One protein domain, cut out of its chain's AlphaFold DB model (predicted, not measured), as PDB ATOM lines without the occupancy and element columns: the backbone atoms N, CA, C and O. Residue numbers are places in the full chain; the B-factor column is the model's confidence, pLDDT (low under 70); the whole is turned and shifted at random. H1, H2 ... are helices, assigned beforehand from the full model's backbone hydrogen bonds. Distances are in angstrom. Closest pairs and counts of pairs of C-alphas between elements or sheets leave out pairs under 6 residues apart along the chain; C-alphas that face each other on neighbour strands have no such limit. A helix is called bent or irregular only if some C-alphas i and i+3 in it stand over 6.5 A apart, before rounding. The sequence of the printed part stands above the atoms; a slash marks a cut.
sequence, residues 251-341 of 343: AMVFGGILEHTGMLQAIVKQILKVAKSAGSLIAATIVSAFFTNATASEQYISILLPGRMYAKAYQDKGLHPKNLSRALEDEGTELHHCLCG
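What this domain is: This is residues 251 to 341 of the 343 residues of the protein "Malate-2H(+)/Na(+)-lactate antiporter" of Planococcus massiliensis (UniProt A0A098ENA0). Helices H2 to H5 form an up-and-down bundle, each running against the one before, with short H1 set steeply at the end of H3. The printed part has 91 residues with five named helices, H1 to H5, and is all helix. It is compact, with a radius of gyration of the C-alphas of 12.4 A and spans of 37 by 25 by 16 A.

Where its parts are: H1 is residues 251 to 260, from C-alpha 251 at (107.786, 96.820, 151.239); H2 263 to 274; H3 278 to 296, 26.4 A; H4 299 to 316, 26.4 A; H5 321 to 341, 31.3 A, to C-alpha 341 at (109.046, 85.097, 156.045). H4, kinked 42 degrees near residue 309, is irregular: C-alphas 309 and 312 are 7.3 A apart. H5 is only just irregular: C-alphas 332 and 335 are 6.8 A apart.

How they stand to each other: H3, the hub, touches H1 with residues 295 to 296 alone, closest C-alphas Gly 255 and Ala 296, 3.5 A. H3 and H5 touch, the same way, closest C-alphas Phe 290 and Glu 331, 4.9 A. H2 and H5 are apart. O i to N i+4 pairs are within hydrogen-bond range throughout H1 and H3, in 6 of 8 in H2, 11 of 14 in H4, 10 of 17 in H5.

The domain as a whole: The printed part has no cut; its four links are tight. Residues 332 to 341 have pLDDT under 70.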
ATOM      1  N   ALA A 251     106.440  96.595 150.732       81.31
ATOM      2  CA  ALA A 251     107.786  96.820 151.239       81.31
ATOM      3  C   ALA A 251     108.776  97.139 150.106       81.31
ATOM      4  O   ALA A 251     109.515  98.118 150.190       81.31
ATOM      5  N   MET A 252     108.732  96.397 148.996       81.75
ATOM      6  CA  MET A 252     109.619  96.638 147.853       81.75
ATOM      7  C   MET A 252     109.266  97.896 147.056       81.75
ATOM      8  O   MET A 252     110.165  98.550 146.530       81.75
ATOM      9  N   VAL A 253     107.985  98.267 146.948       86.38
ATOM     10  CA  VAL A 253     107.594  99.548 146.330       86.38
ATOM     11  C   VAL A 253     108.159 100.711 147.143       86.38
ATOM     12  O   VAL A 253     108.764 101.620 146.576       86.38
ATOM     13  N   PHE A 254     108.015 100.662 148.469       84.69
ATOM     14  CA  PHE A 254     108.610 101.649 149.365       84.69
ATOM     15  C   PHE A 254     110.139 101.679 149.235       84.69
ATOM     16  O   PHE A 254     110.725 102.745 149.035       84.69
ATOM     17  N   GLY A 255     110.769 100.506 149.243       81.56
ATOM     18  CA  GLY A 255     112.199 100.334 149.041       81.56
ATOM     19  C   GLY A 255     112.729 100.942 147.744       81.56
ATOM     20  O   GLY A 255     113.682 101.721 147.760       81.56
ATOM     21  N   GLY A 256     112.059 100.662 146.625       83.88
ATOM     22  CA  GLY A 256     112.407 101.212 145.316       83.88
ATOM     23  C   GLY A 256     112.277 102.735 145.254       83.88
ATOM     24  O   GLY A 256     113.116 103.396 144.643       83.88
ATOM     25  N   ILE A 257     111.276 103.326 145.922       89.44
ATOM     26  CA  ILE A 257     111.151 104.790 146.028       89.44
ATOM     27  C   ILE A 257     112.350 105.370 146.785       89.44
ATOM     28  O   ILE A 257     112.953 106.339 146.320       89.44
ATOM     29  N   LEU A 258     112.724 104.785 147.925       86.75
ATOM     30  CA  LEU A 258     113.862 105.253 148.723       86.75
ATOM     31  C   LEU A 258     115.189 105.165 147.960       86.75
ATOM     32  O   LEU A 258     116.032 106.059 148.081       86.75
ATOM     33  N   GLU A 259     115.372 104.111 147.169       83.50
ATOM     34  CA  GLU A 259     116.561 103.940 146.339       83.50
ATOM     35  C   GLU A 259     116.599 104.958 145.192       83.50
ATOM     36  O   GLU A 259     117.584 105.688 145.044       83.50
ATOM     37  N   HIS A 260     115.528 105.054 144.398       86.62
ATOM     38  CA  HIS A 260     115.487 105.920 143.218       86.62
ATOM     39  C   HIS A 260     115.533 107.414 143.557       86.62
ATOM     40  O   HIS A 260     116.039 108.209 142.765       86.62
ATOM     41  N   THR A 261     115.034 107.810 144.728       91.75
ATOM     42  CA  THR A 261     115.077 109.206 145.193       91.75
ATOM     43  C   THR A 261     116.422 109.607 145.801       91.75
ATOM     44  O   THR A 261     116.631 110.784 146.097       91.75
ATOM     45  N   GLY A 262     117.354 108.670 145.994       87.75
ATOM     46  CA  GLY A 262     118.652 108.964 146.600       87.75
ATOM     47  C   GLY A 262     118.643 108.997 148.136       87.75
ATOM     48  O   GLY A 262     119.639 109.396 148.750       87.75
ATOM     49  N   MET A 263     117.528 108.632 148.780       89.56
ATOM     50  CA  MET A 263     117.368 108.739 150.234       89.56
ATOM     51  C   MET A 263     118.288 107.768 150.977       89.56
ATOM     52  O   MET A 263     118.917 108.157 151.964       89.56
ATOM     53  N   LEU A 264     118.443 106.540 150.472       85.69
ATOM     54  CA  LEU A 264     119.350 105.545 151.058       85.69
ATOM     55  C   LEU A 264     120.807 106.036 151.018       85.69
ATOM     56  O   LEU A 264     121.513 106.005 152.025       85.69
ATOM     57  N   GLN A 265     121.233 106.605 149.889       86.62
ATOM     58  CA  GLN A 265     122.554 107.206 149.701       86.62
ATOM     59  C   GLN A 265     122.773 108.368 150.683       86.62
ATOM     60  O   GLN A 265     123.855 108.509 151.256       86.62
ATOM     61  N   ALA A 266     121.760 109.213 150.896       88.94
ATOM     62  CA  ALA A 266     121.845 110.329 151.835       88.94
ATOM     63  C   ALA A 266     122.053 109.850 153.283       88.94
ATOM     64  O   ALA A 266     122.905 110.398 153.990       88.94
ATOM     65  N   ILE A 267     121.333 108.801 153.698       86.31
ATOM     66  CA  ILE A 267     121.444 108.199 155.033       86.31
ATOM     67  C   ILE A 267     122.829 107.581 155.229       86.31
ATOM     68  O   ILE A 267     123.538 107.946 156.172       86.31
ATOM     69  N   VAL A 268     123.273 106.730 154.300       84.50
ATOM     70  CA  VAL A 268     124.592 106.082 154.373       84.50
ATOM     71  C   VAL A 268     125.722 107.118 154.414       84.50
ATOM     72  O   VAL A 268     126.658 107.001 155.208       84.50
ATOM     73  N   LYS A 269     125.620 108.204 153.634       86.62
ATOM     74  CA  LYS A 269     126.603 109.301 153.655       86.62
ATOM     75  C   LYS A 269     126.693 109.978 155.023       86.62
ATOM     76  O   LYS A 269     127.768 110.449 155.395       86.62
ATOM     77  N   GLN A 270     125.592 110.053 155.767       88.31
ATOM     78  CA  GLN A 270     125.588 110.619 157.110       88.31
ATOM     79  C   GLN A 270     126.197 109.656 158.135       88.31
ATOM     80  O   GLN A 270     127.007 110.091 158.954       88.31
ATOM     81  N   ILE A 271     125.890 108.357 158.039       84.69
ATOM     82  CA  ILE A 271     126.490 107.309 158.882       84.69
ATOM     83  C   ILE A 271     128.013 107.265 158.678       84.69
ATOM     84  O   ILE A 271     128.780 107.186 159.638       84.69
ATOM     85  N   LEU A 272     128.493 107.402 157.439       83.31
ATOM     86  CA  LEU A 272     129.927 107.386 157.139       83.31
ATOM     87  C   LEU A 272     130.712 108.507 157.852       83.31
ATOM     88  O   LEU A 272     131.870 108.308 158.212       83.31
ATOM     89  N   LYS A 273     130.099 109.669 158.125       86.12
ATOM     90  CA  LYS A 273     130.778 110.796 158.802       86.12
ATOM     91  C   LYS A 273     131.148 110.502 160.258       86.12
ATOM     92  O   LYS A 273     132.068 111.127 160.789       86.12
ATOM     93  N   VAL A 274     130.431 109.588 160.913       83.94
ATOM     94  CA  VAL A 274     130.681 109.223 162.317       83.94
ATOM     95  C   VAL A 274     131.621 108.019 162.458       83.94
ATOM     96  O   VAL A 274     132.155 107.786 163.542       83.94
ATOM     97  N   ALA A 275     131.912 107.309 161.362       85.50
ATOM     98  CA  ALA A 275     132.797 106.145 161.317       85.50
ATOM     99  C   ALA A 275     134.295 106.529 161.322       85.50
ATOM    100  O   ALA A 275     134.980 106.516 160.298       85.50
ATOM    101  N   LYS A 276     134.829 106.893 162.493       83.12
ATOM    102  CA  LYS A 276     136.203 107.418 162.637       83.12
ATOM    103  C   LYS A 276     137.281 106.363 162.905       83.12
ATOM    104  O   LYS A 276     138.440 106.605 162.576       83.12
ATOM    105  N   SER A 277     136.943 105.198 163.446       89.56
ATOM    106  CA  SER A 277     137.854 104.072 163.729       89.56
ATOM    107  C   SER A 277     137.549 102.849 162.852       89.56
ATOM    108  O   SER A 277     136.489 102.788 162.232       89.56
ATOM    109  N   ALA A 278     138.455 101.864 162.804       87.06
ATOM    110  CA  ALA A 278     138.231 100.614 162.069       87.06
ATOM    111  C   ALA A 278     136.972  99.866 162.553       87.06
ATOM    112  O   ALA A 278     136.126  99.509 161.741       87.06
ATOM    113  N   GLY A 279     136.799  99.717 163.872       87.56
ATOM    114  CA  GLY A 279     135.607  99.080 164.446       87.56
ATOM    115  C   GLY A 279     134.319  99.852 164.149       87.56
ATOM    116  O   GLY A 279     133.330  99.256 163.737       87.56
ATOM    117  N   SER A 280     134.341 101.187 164.263       89.62
ATOM    118  CA  SER A 280     133.166 102.007 163.923       89.62
ATOM    119  C   SER A 280     132.824 101.973 162.433       89.62
ATOM    120  O   SER A 280     131.670 102.163 162.079       89.62
ATOM    121  N   LEU A 281     133.813 101.733 161.565       90.19
ATOM    122  CA  LEU A 281     133.598 101.602 160.129       90.19
ATOM    123  C   LEU A 281     132.915 100.276 159.792       90.19
ATOM    124  O   LEU A 281     131.958 100.283 159.027       90.19
ATOM    125  N   ILE A 282     133.337  99.180 160.427       90.50
ATOM    126  CA  ILE A 282     132.670  97.876 160.317       90.50
ATOM    127  C   ILE A 282     131.237  97.957 160.842       90.50
ATOM    128  O   ILE A 282     130.306  97.612 160.121       90.50
ATOM    129  N   ALA A 283     131.039  98.511 162.041       89.31
ATOM    130  CA  ALA A 283     129.706  98.708 162.604       89.31
ATOM    131  C   ALA A 283     128.820  99.598 161.713       89.31
ATOM    132  O   ALA A 283     127.653  99.294 161.503       89.31
ATOM    133  N   ALA A 284     129.373 100.674 161.143       90.06
ATOM    134  CA  ALA A 284     128.655 101.538 160.209       90.06
ATOM    135  C   ALA A 284     128.253 100.809 158.920       90.06
ATOM    136  O   ALA A 284     127.166 101.065 158.404       90.06
ATOM    137  N   THR A 285     129.099  99.917 158.401       90.56
ATOM    138  CA  THR A 285     128.758  99.074 157.249       90.56
ATOM    139  C   THR A 285     127.626  98.114 157.588       90.56
ATOM    140  O   THR A 285     126.651  98.097 156.848       90.56
ATOM    141  N   ILE A 286     127.724  97.401 158.713       89.50
ATOM    142  CA  ILE A 286     126.696  96.473 159.217       89.50
ATOM    143  C   ILE A 286     125.359  97.208 159.359       89.50
ATOM    144  O   ILE A 286     124.386  96.858 158.704       89.50
ATOM    145  N   VAL A 287     125.327  98.317 160.104       88.44
ATOM    146  CA  VAL A 287     124.111  99.129 160.294       88.44
ATOM    147  C   VAL A 287     123.553  99.651 158.966       88.44
ATOM    148  O   VAL A 287     122.340  99.708 158.791       88.44
ATOM    149  N   SER A 288     124.409 100.030 158.015       89.00
ATOM    150  CA  SER A 288     123.961 100.526 156.708       89.00
ATOM    151  C   SER A 288     123.405  99.425 155.817       89.00
ATOM    152  O   SER A 288     122.395  99.649 155.154       89.00
ATOM    153  N   ALA A 289     124.047  98.259 155.790       88.00
ATOM    154  CA  ALA A 289     123.560  97.083 155.080       88.00
ATOM    155  C   ALA A 289     122.233  96.618 155.684       88.00
ATOM    156  O   ALA A 289     121.262  96.495 154.945       88.00
ATOM    157  N   PHE A 290     122.146  96.528 157.014       86.62
ATOM    158  CA  PHE A 290     120.911  96.247 157.745       86.62
ATOM    159  C   PHE A 290     119.805  97.239 157.383       86.62
ATOM    160  O   PHE A 290     118.718  96.843 156.982       86.62
ATOM    161  N   PHE A 291     120.077  98.545 157.482       84.31
ATOM    162  CA  PHE A 291     119.067  99.572 157.233       84.31
ATOM    163  C   PHE A 291     118.616  99.568 155.773       84.31
ATOM    164  O   PHE A 291     117.426  99.700 155.494       84.31
ATOM    165  N   THR A 292     119.553  99.385 154.842       84.38
ATOM    166  CA  THR A 292     119.246  99.264 153.413       84.38
ATOM    167  C   THR A 292     118.403  98.017 153.171       84.38
ATOM    168  O   THR A 292     117.400  98.113 152.485       84.38
ATOM    169  N   ASN A 293     118.729  96.881 153.786       82.69
ATOM    170  CA  ASN A 293     117.956  95.650 153.649       82.69
ATOM    171  C   ASN A 293     116.539  95.794 154.229       82.69
ATOM    172  O   ASN A 293     115.558  95.498 153.557       82.69
ATOM    173  N   ALA A 294     116.425  96.340 155.442       81.56
ATOM    174  CA  ALA A 294     115.152  96.544 156.130       81.56
ATOM    175  C   ALA A 294     114.203  97.482 155.373       81.56
ATOM    176  O   ALA A 294     112.989  97.305 155.411       81.56
ATOM    177  N   THR A 295     114.750  98.501 154.708       80.81
ATOM    178  CA  THR A 295     113.957  99.512 154.001       80.81
ATOM    179  C   THR A 295     113.726  99.162 152.536       80.81
ATOM    180  O   THR A 295     112.621  99.358 152.040       80.81
ATOM    181  N   ALA A 296     114.743  98.631 151.849       77.50
ATOM    182  CA  ALA A 296     114.667  98.252 150.442       77.50
ATOM    183  C   ALA A 296     113.956  96.910 150.225       77.50
ATOM    184  O   ALA A 296     113.381  96.700 149.159       77.50
ATOM    185  N   SER A 297     113.985  96.021 151.229       76.00
ATOM    186  CA  SER A 297     113.511  94.635 151.128       76.00
ATOM    187  C   SER A 297     114.090  93.920 149.906       76.00
ATOM    188  O   SER A 297     113.381  93.235 149.176       76.00
ATOM    189  N   GLU A 298     115.384  94.130 149.657       76.44
ATOM    190  CA  GLU A 298     116.077  93.645 148.467       76.44
ATOM    191  C   GLU A 298     117.564  93.424 148.796       76.44
ATOM    192  O   GLU A 298     118.287  94.352 149.183       76.44
ATOM    193  N   GLN A 299     118.000  92.167 148.685       78.62
ATOM    194  CA  GLN A 299     119.328  91.711 149.115       78.62
ATOM    195  C   GLN A 299     120.480  92.166 148.195       78.62
ATOM    196  O   GLN A 299     121.626  92.277 148.624       78.62
ATOM    197  N   TYR A 300     120.210  92.436 146.915       81.25
ATOM    198  CA  TYR A 300     121.224  92.904 145.972       81.25
ATOM    199  C   TYR A 300     121.610  94.357 146.255       81.25
ATOM    200  O   TYR A 300     122.794  94.695 146.312       81.25
ATOM    201  N   ILE A 301     120.627  95.219 146.505       83.94
ATOM    202  CA  ILE A 301     120.819  96.635 146.829       83.94
ATOM    203  C   ILE A 301     121.480  96.796 148.200       83.94
ATOM    204  O   ILE A 301     122.389  97.620 148.345       83.94
ATOM    205  N   SER A 302     121.084  95.989 149.189       86.88
ATOM    206  CA  SER A 302     121.664  96.013 150.540       86.88
ATOM    207  C   SER A 302     123.158  95.669 150.572       86.88
ATOM    208  O   SER A 302     123.872  96.163 151.444       86.88
ATOM    209  N   ILE A 303     123.653  94.909 149.590       87.69
ATOM    210  CA  ILE A 303     125.078  94.598 149.414       87.69
ATOM    211  C   ILE A 303     125.759  95.633 148.505       87.69
ATOM    212  O   ILE A 303     126.802  96.197 148.856       87.69
ATOM    213  N   LEU A 304     125.177  95.924 147.336       87.06
ATOM    214  CA  LEU A 304     125.784  96.785 146.315       87.06
ATOM    215  C   LEU A 304     125.975  98.225 146.788       87.06
ATOM    216  O   LEU A 304     127.040  98.813 146.561       87.06
ATOM    217  N   LEU A 305     124.948  98.814 147.404       88.31
ATOM    218  CA  LEU A 305     124.960 100.230 147.747       88.31
ATOM    219  C   LEU A 305     125.983 100.527 148.858       88.31
ATOM    220  O   LEU A 305     126.904 101.315 148.602       88.31
ATOM    221  N   PRO A 306     125.921  99.894 150.048       88.62
ATOM    222  CA  PRO A 306     126.937 100.108 151.071       88.62
ATOM    223  C   PRO A 306     128.317  99.645 150.592       88.62
ATOM    224  O   PRO A 306     129.300 100.341 150.836       88.62
ATOM    225  N   GLY A 307     128.418  98.553 149.827       89.56
ATOM    226  CA  GLY A 307     129.706  98.082 149.317       89.56
ATOM    227  C   GLY A 307     130.442  99.134 148.492       89.56
ATOM    228  O   GLY A 307     131.608  99.428 148.758       89.56
ATOM    229  N   ARG A 308     129.743  99.801 147.568       89.56
ATOM    230  CA  ARG A 308     130.320 100.896 146.769       89.56
ATOM    231  C   ARG A 308     130.627 102.139 147.602       89.56
ATOM    232  O   ARG A 308     131.645 102.789 147.374       89.56
ATOM    233  N   MET A 309     129.766 102.478 148.559       89.00
ATOM    234  CA  MET A 309     129.917 103.690 149.372       89.00
ATOM    235  C   MET A 309     131.044 103.589 150.408       89.00
ATOM    236  O   MET A 309     131.717 104.585 150.674       89.00
ATOM    237  N   TYR A 310     131.269 102.401 150.977       90.88
ATOM    238  CA  TYR A 310     132.273 102.167 152.016       90.88
ATOM    239  C   TYR A 310     133.633 101.706 151.466       90.88
ATOM    240  O   TYR A 310     134.628 101.851 152.178       90.88
ATOM    241  N   ALA A 311     133.722 101.229 150.215       89.94
ATOM    242  CA  ALA A 311     134.955 100.695 149.616       89.94
ATOM    243  C   ALA A 311     136.186 101.589 149.834       89.94
ATOM    244  O   ALA A 311     137.197 101.143 150.380       89.94
ATOM    245  N   LYS A 312     136.081 102.877 149.482       88.44
ATOM    246  CA  LYS A 312     137.189 103.828 149.641       88.44
ATOM    247  C   LYS A 312     137.571 104.037 151.112       88.44
ATOM    248  O   LYS A 312     138.748 104.065 151.438       88.44
ATOM    249  N   ALA A 313     136.593 104.111 152.014       89.44
ATOM    250  CA  ALA A 313     136.855 104.315 153.438       89.44
ATOM    251  C   ALA A 313     137.598 103.130 154.086       89.44
ATOM    252  O   ALA A 313     138.404 103.337 154.994       89.44
ATOM    253  N   TYR A 314     137.357 101.897 153.623       92.62
ATOM    254  CA  TYR A 314     138.120 100.721 154.063       92.62
ATOM    255  C   TYR A 314     139.556 100.754 153.535       92.62
ATOM    256  O   TYR A 314     140.484 100.489 154.301       92.62
ATOM    257  N   GLN A 315     139.739 101.130 152.263       90.19
ATOM    258  CA  GLN A 315     141.059 101.292 151.643       90.19
ATOM    259  C   GLN A 315     141.888 102.373 152.349       90.19
ATOM    260  O   GLN A 315     143.024 102.111 152.732       90.19
ATOM    261  N   ASP A 316     141.296 103.541 152.616       89.25
ATOM    262  CA  ASP A 316     141.950 104.663 153.307       89.25
ATOM    263  C   ASP A 316     142.389 104.294 154.740       89.25
ATOM    264  O   ASP A 316     143.321 104.883 155.288       89.25
ATOM    265  N   LYS A 317     141.738 103.299 155.361       88.94
ATOM    266  CA  LYS A 317     142.104 102.750 156.678       88.94
ATOM    267  C   LYS A 317     143.037 101.536 156.619       88.94
ATOM    268  O   LYS A 317     143.340 100.973 157.670       88.94
ATOM    269  N   GLY A 318     143.468 101.112 155.431       89.88
ATOM    270  CA  GLY A 318     144.322  99.936 155.251       89.88
ATOM    271  C   GLY A 318     143.656  98.615 155.658       89.88
ATOM    272  O   GLY A 318     144.349  97.662 156.010       89.88
ATOM    273  N   LEU A 319     142.319  98.547 155.660       91.25
ATOM    274  CA  LEU A 319     141.593  97.316 155.965       91.25
ATOM    275  C   LEU A 319     141.569  96.398 154.743       91.25
ATOM    276  O   LEU A 319     141.344  96.844 153.619       91.25
ATOM    277  N   HIS A 320     141.737  95.097 154.975       90.81
ATOM    278  CA  HIS A 320     141.620  94.110 153.908       90.81
ATOM    279  C   HIS A 320     140.188  94.115 153.333       90.81
ATOM    280  O   HIS A 320     139.238  94.115 154.126       90.81
ATOM    281  N   PRO A 321     139.999  94.048 151.999       87.75
ATOM    282  CA  PRO A 321     138.676  94.069 151.357       87.75
ATOM    283  C   PRO A 321     137.687  93.034 151.908       87.75
ATOM    284  O   PRO A 321     136.500  93.319 152.056       87.75
ATOM    285  N   LYS A 322     138.202  91.877 152.346       88.56
ATOM    286  CA  LYS A 322     137.415  90.830 153.020       88.56
ATOM    287  C   LYS A 322     136.603  91.330 154.216       88.56
ATOM    288  O   LYS A 322     135.540  90.787 154.479       88.56
ATOM    289  N   ASN A 323     137.087  92.343 154.939       90.44
ATOM    290  CA  ASN A 323     136.384  92.886 156.101       90.44
ATOM    291  C   ASN A 323     135.097  93.598 155.669       90.44
ATOM    292  O   ASN A 323     134.067  93.427 156.310       90.44
ATOM    293  N   LEU A 324     135.154  94.345 154.560       90.62
ATOM    294  CA  LEU A 324     133.973  94.953 153.953       90.62
ATOM    295  C   LEU A 324     133.053  93.865 153.395       90.62
ATOM    296  O   LEU A 324     131.866  93.882 153.682       90.62
ATOM    297  N   SER A 325     133.608  92.885 152.674       90.50
ATOM    298  CA  SER A 325     132.835  91.776 152.096       90.50
ATOM    299  C   SER A 325     132.011  91.041 153.150       90.50
ATOM    300  O   SER A 325     130.830  90.800 152.945       90.50
ATOM    301  N   ARG A 326     132.625  90.718 154.297       88.12
ATOM    302  CA  ARG A 326     131.953  90.040 155.414       88.12
ATOM    303  C   ARG A 326     130.871  90.909 156.039       88.12
ATOM    304  O   ARG A 326     129.753  90.449 156.178       88.12
ATOM    305  N   ALA A 327     131.169  92.178 156.318       89.12
ATOM    306  CA  ALA A 327     130.187  93.097 156.889       89.12
ATOM    307  C   ALA A 327     128.961  93.326 155.980       89.12
ATOM    308  O   ALA A 327     127.872  93.577 156.487       89.12
ATOM    309  N   LEU A 328     129.135  93.260 154.654       89.31
ATOM    310  CA  LEU A 328     128.031  93.353 153.693       89.31
ATOM    311  C   LEU A 328     127.201  92.077 153.650       89.31
ATOM    312  O   LEU A 328     125.984  92.156 153.732       89.31
ATOM    313  N   GLU A 329     127.854  90.924 153.518       86.88
ATOM    314  CA  GLU A 329     127.163  89.636 153.458       86.88
ATOM    315  C   GLU A 329     126.461  89.323 154.788       86.88
ATOM    316  O   GLU A 329     125.414  88.677 154.796       86.88
ATOM    317  N   ASP A 330     126.987  89.826 155.914       82.62
ATOM    318  CA  ASP A 330     126.395  89.591 157.226       82.62
ATOM    319  C   ASP A 330     124.959  90.104 157.336       82.62
ATOM    320  O   ASP A 330     124.064  89.318 157.628       82.62
ATOM    321  N   GLU A 331     124.731  91.370 156.998       79.56
ATOM    322  CA  GLU A 331     123.423  92.025 157.153       79.56
ATOM    323  C   GLU A 331     122.659  92.190 155.830       79.56
ATOM    324  O   GLU A 331     121.436  92.368 155.807       79.56
ATOM    325  N   GLY A 332     123.369  92.139 154.703       65.06
ATOM    326  CA  GLY A 332     122.791  92.259 153.369       65.06
ATOM    327  C   GLY A 332     121.962  91.038 152.970       65.06
ATOM    328  O   GLY A 332     120.947  91.194 152.287       65.06
ATOM    329  N   THR A 333     122.330  89.856 153.477       61.09
ATOM    330  CA  THR A 333     121.677  88.573 153.171       61.09
ATOM    331  C   THR A 333     120.675  88.141 154.260       61.09
ATOM    332  O   THR A 333     119.593  87.651 153.941       61.09
ATOM    333  N   GLU A 334     120.967  88.358 155.553       64.62
ATOM    334  CA  GLU A 334     120.189  87.764 156.667       64.62
ATOM    335  C   GLU A 334     118.832  88.414 156.961       64.62
ATOM    336  O   GLU A 334     117.929  87.752 157.472       64.62
ATOM    337  N   LEU A 335     118.640  89.702 156.670       53.47
ATOM    338  CA  LEU A 335     117.422  90.381 157.126       53.47
ATOM    339  C   LEU A 335     116.227  90.218 156.185       53.47
ATOM    340  O   LEU A 335     115.077  90.245 156.631       53.47
ATOM    341  N   HIS A 336     116.487  90.030 154.889       50.56
ATOM    342  CA  HIS A 336     115.441  90.021 153.868       50.56
ATOM    343  C   HIS A 336     114.382  88.936 154.138       50.56
ATOM    344  O   HIS A 336     113.194  89.184 153.934       50.56
ATOM    345  N   HIS A 337     114.767  87.773 154.678       48.00
ATOM    346  CA  HIS A 337     113.836  86.656 154.853       48.00
ATOM    347  C   HIS A 337     113.214  86.613 156.249       48.00
ATOM    348  O   HIS A 337     112.098  86.126 156.375       48.00
ATOM    349  N   CYS A 338     113.853  87.174 157.283       46.75
ATOM    350  CA  CYS A 338     113.178  87.388 158.567       46.75
ATOM    351  C   CYS A 338     112.027  88.396 158.419       46.75
ATOM    352  O   CYS A 338     110.944  88.173 158.941       46.75
ATOM    353  N   LEU A 339     112.211  89.481 157.661       39.56
ATOM    354  CA  LEU A 339     111.143  90.470 157.462       39.56
ATOM    355  C   LEU A 339     110.041  89.993 156.502       39.56
ATOM    356  O   LEU A 339     108.886  90.370 156.683       39.56
ATOM    357  N   CYS A 340     110.378  89.156 155.514       38.81
ATOM    358  CA  CYS A 340     109.415  88.654 154.525       38.81
ATOM    359  C   CYS A 340     108.824  87.269 154.848       38.81
ATOM    360  O   CYS A 340     107.854  86.889 154.207       38.81
ATOM    361  N   GLY A 341     109.400  86.502 155.781       36.03
ATOM    362  CA  GLY A 341     109.046  85.097 156.045       36.03
ATOM    363  C   GLY A 341     108.631  84.777 157.486       36.03
ATOM    364  O   GLY A 341     108.415  83.609 157.794       36.03
TER     365      GLY A 341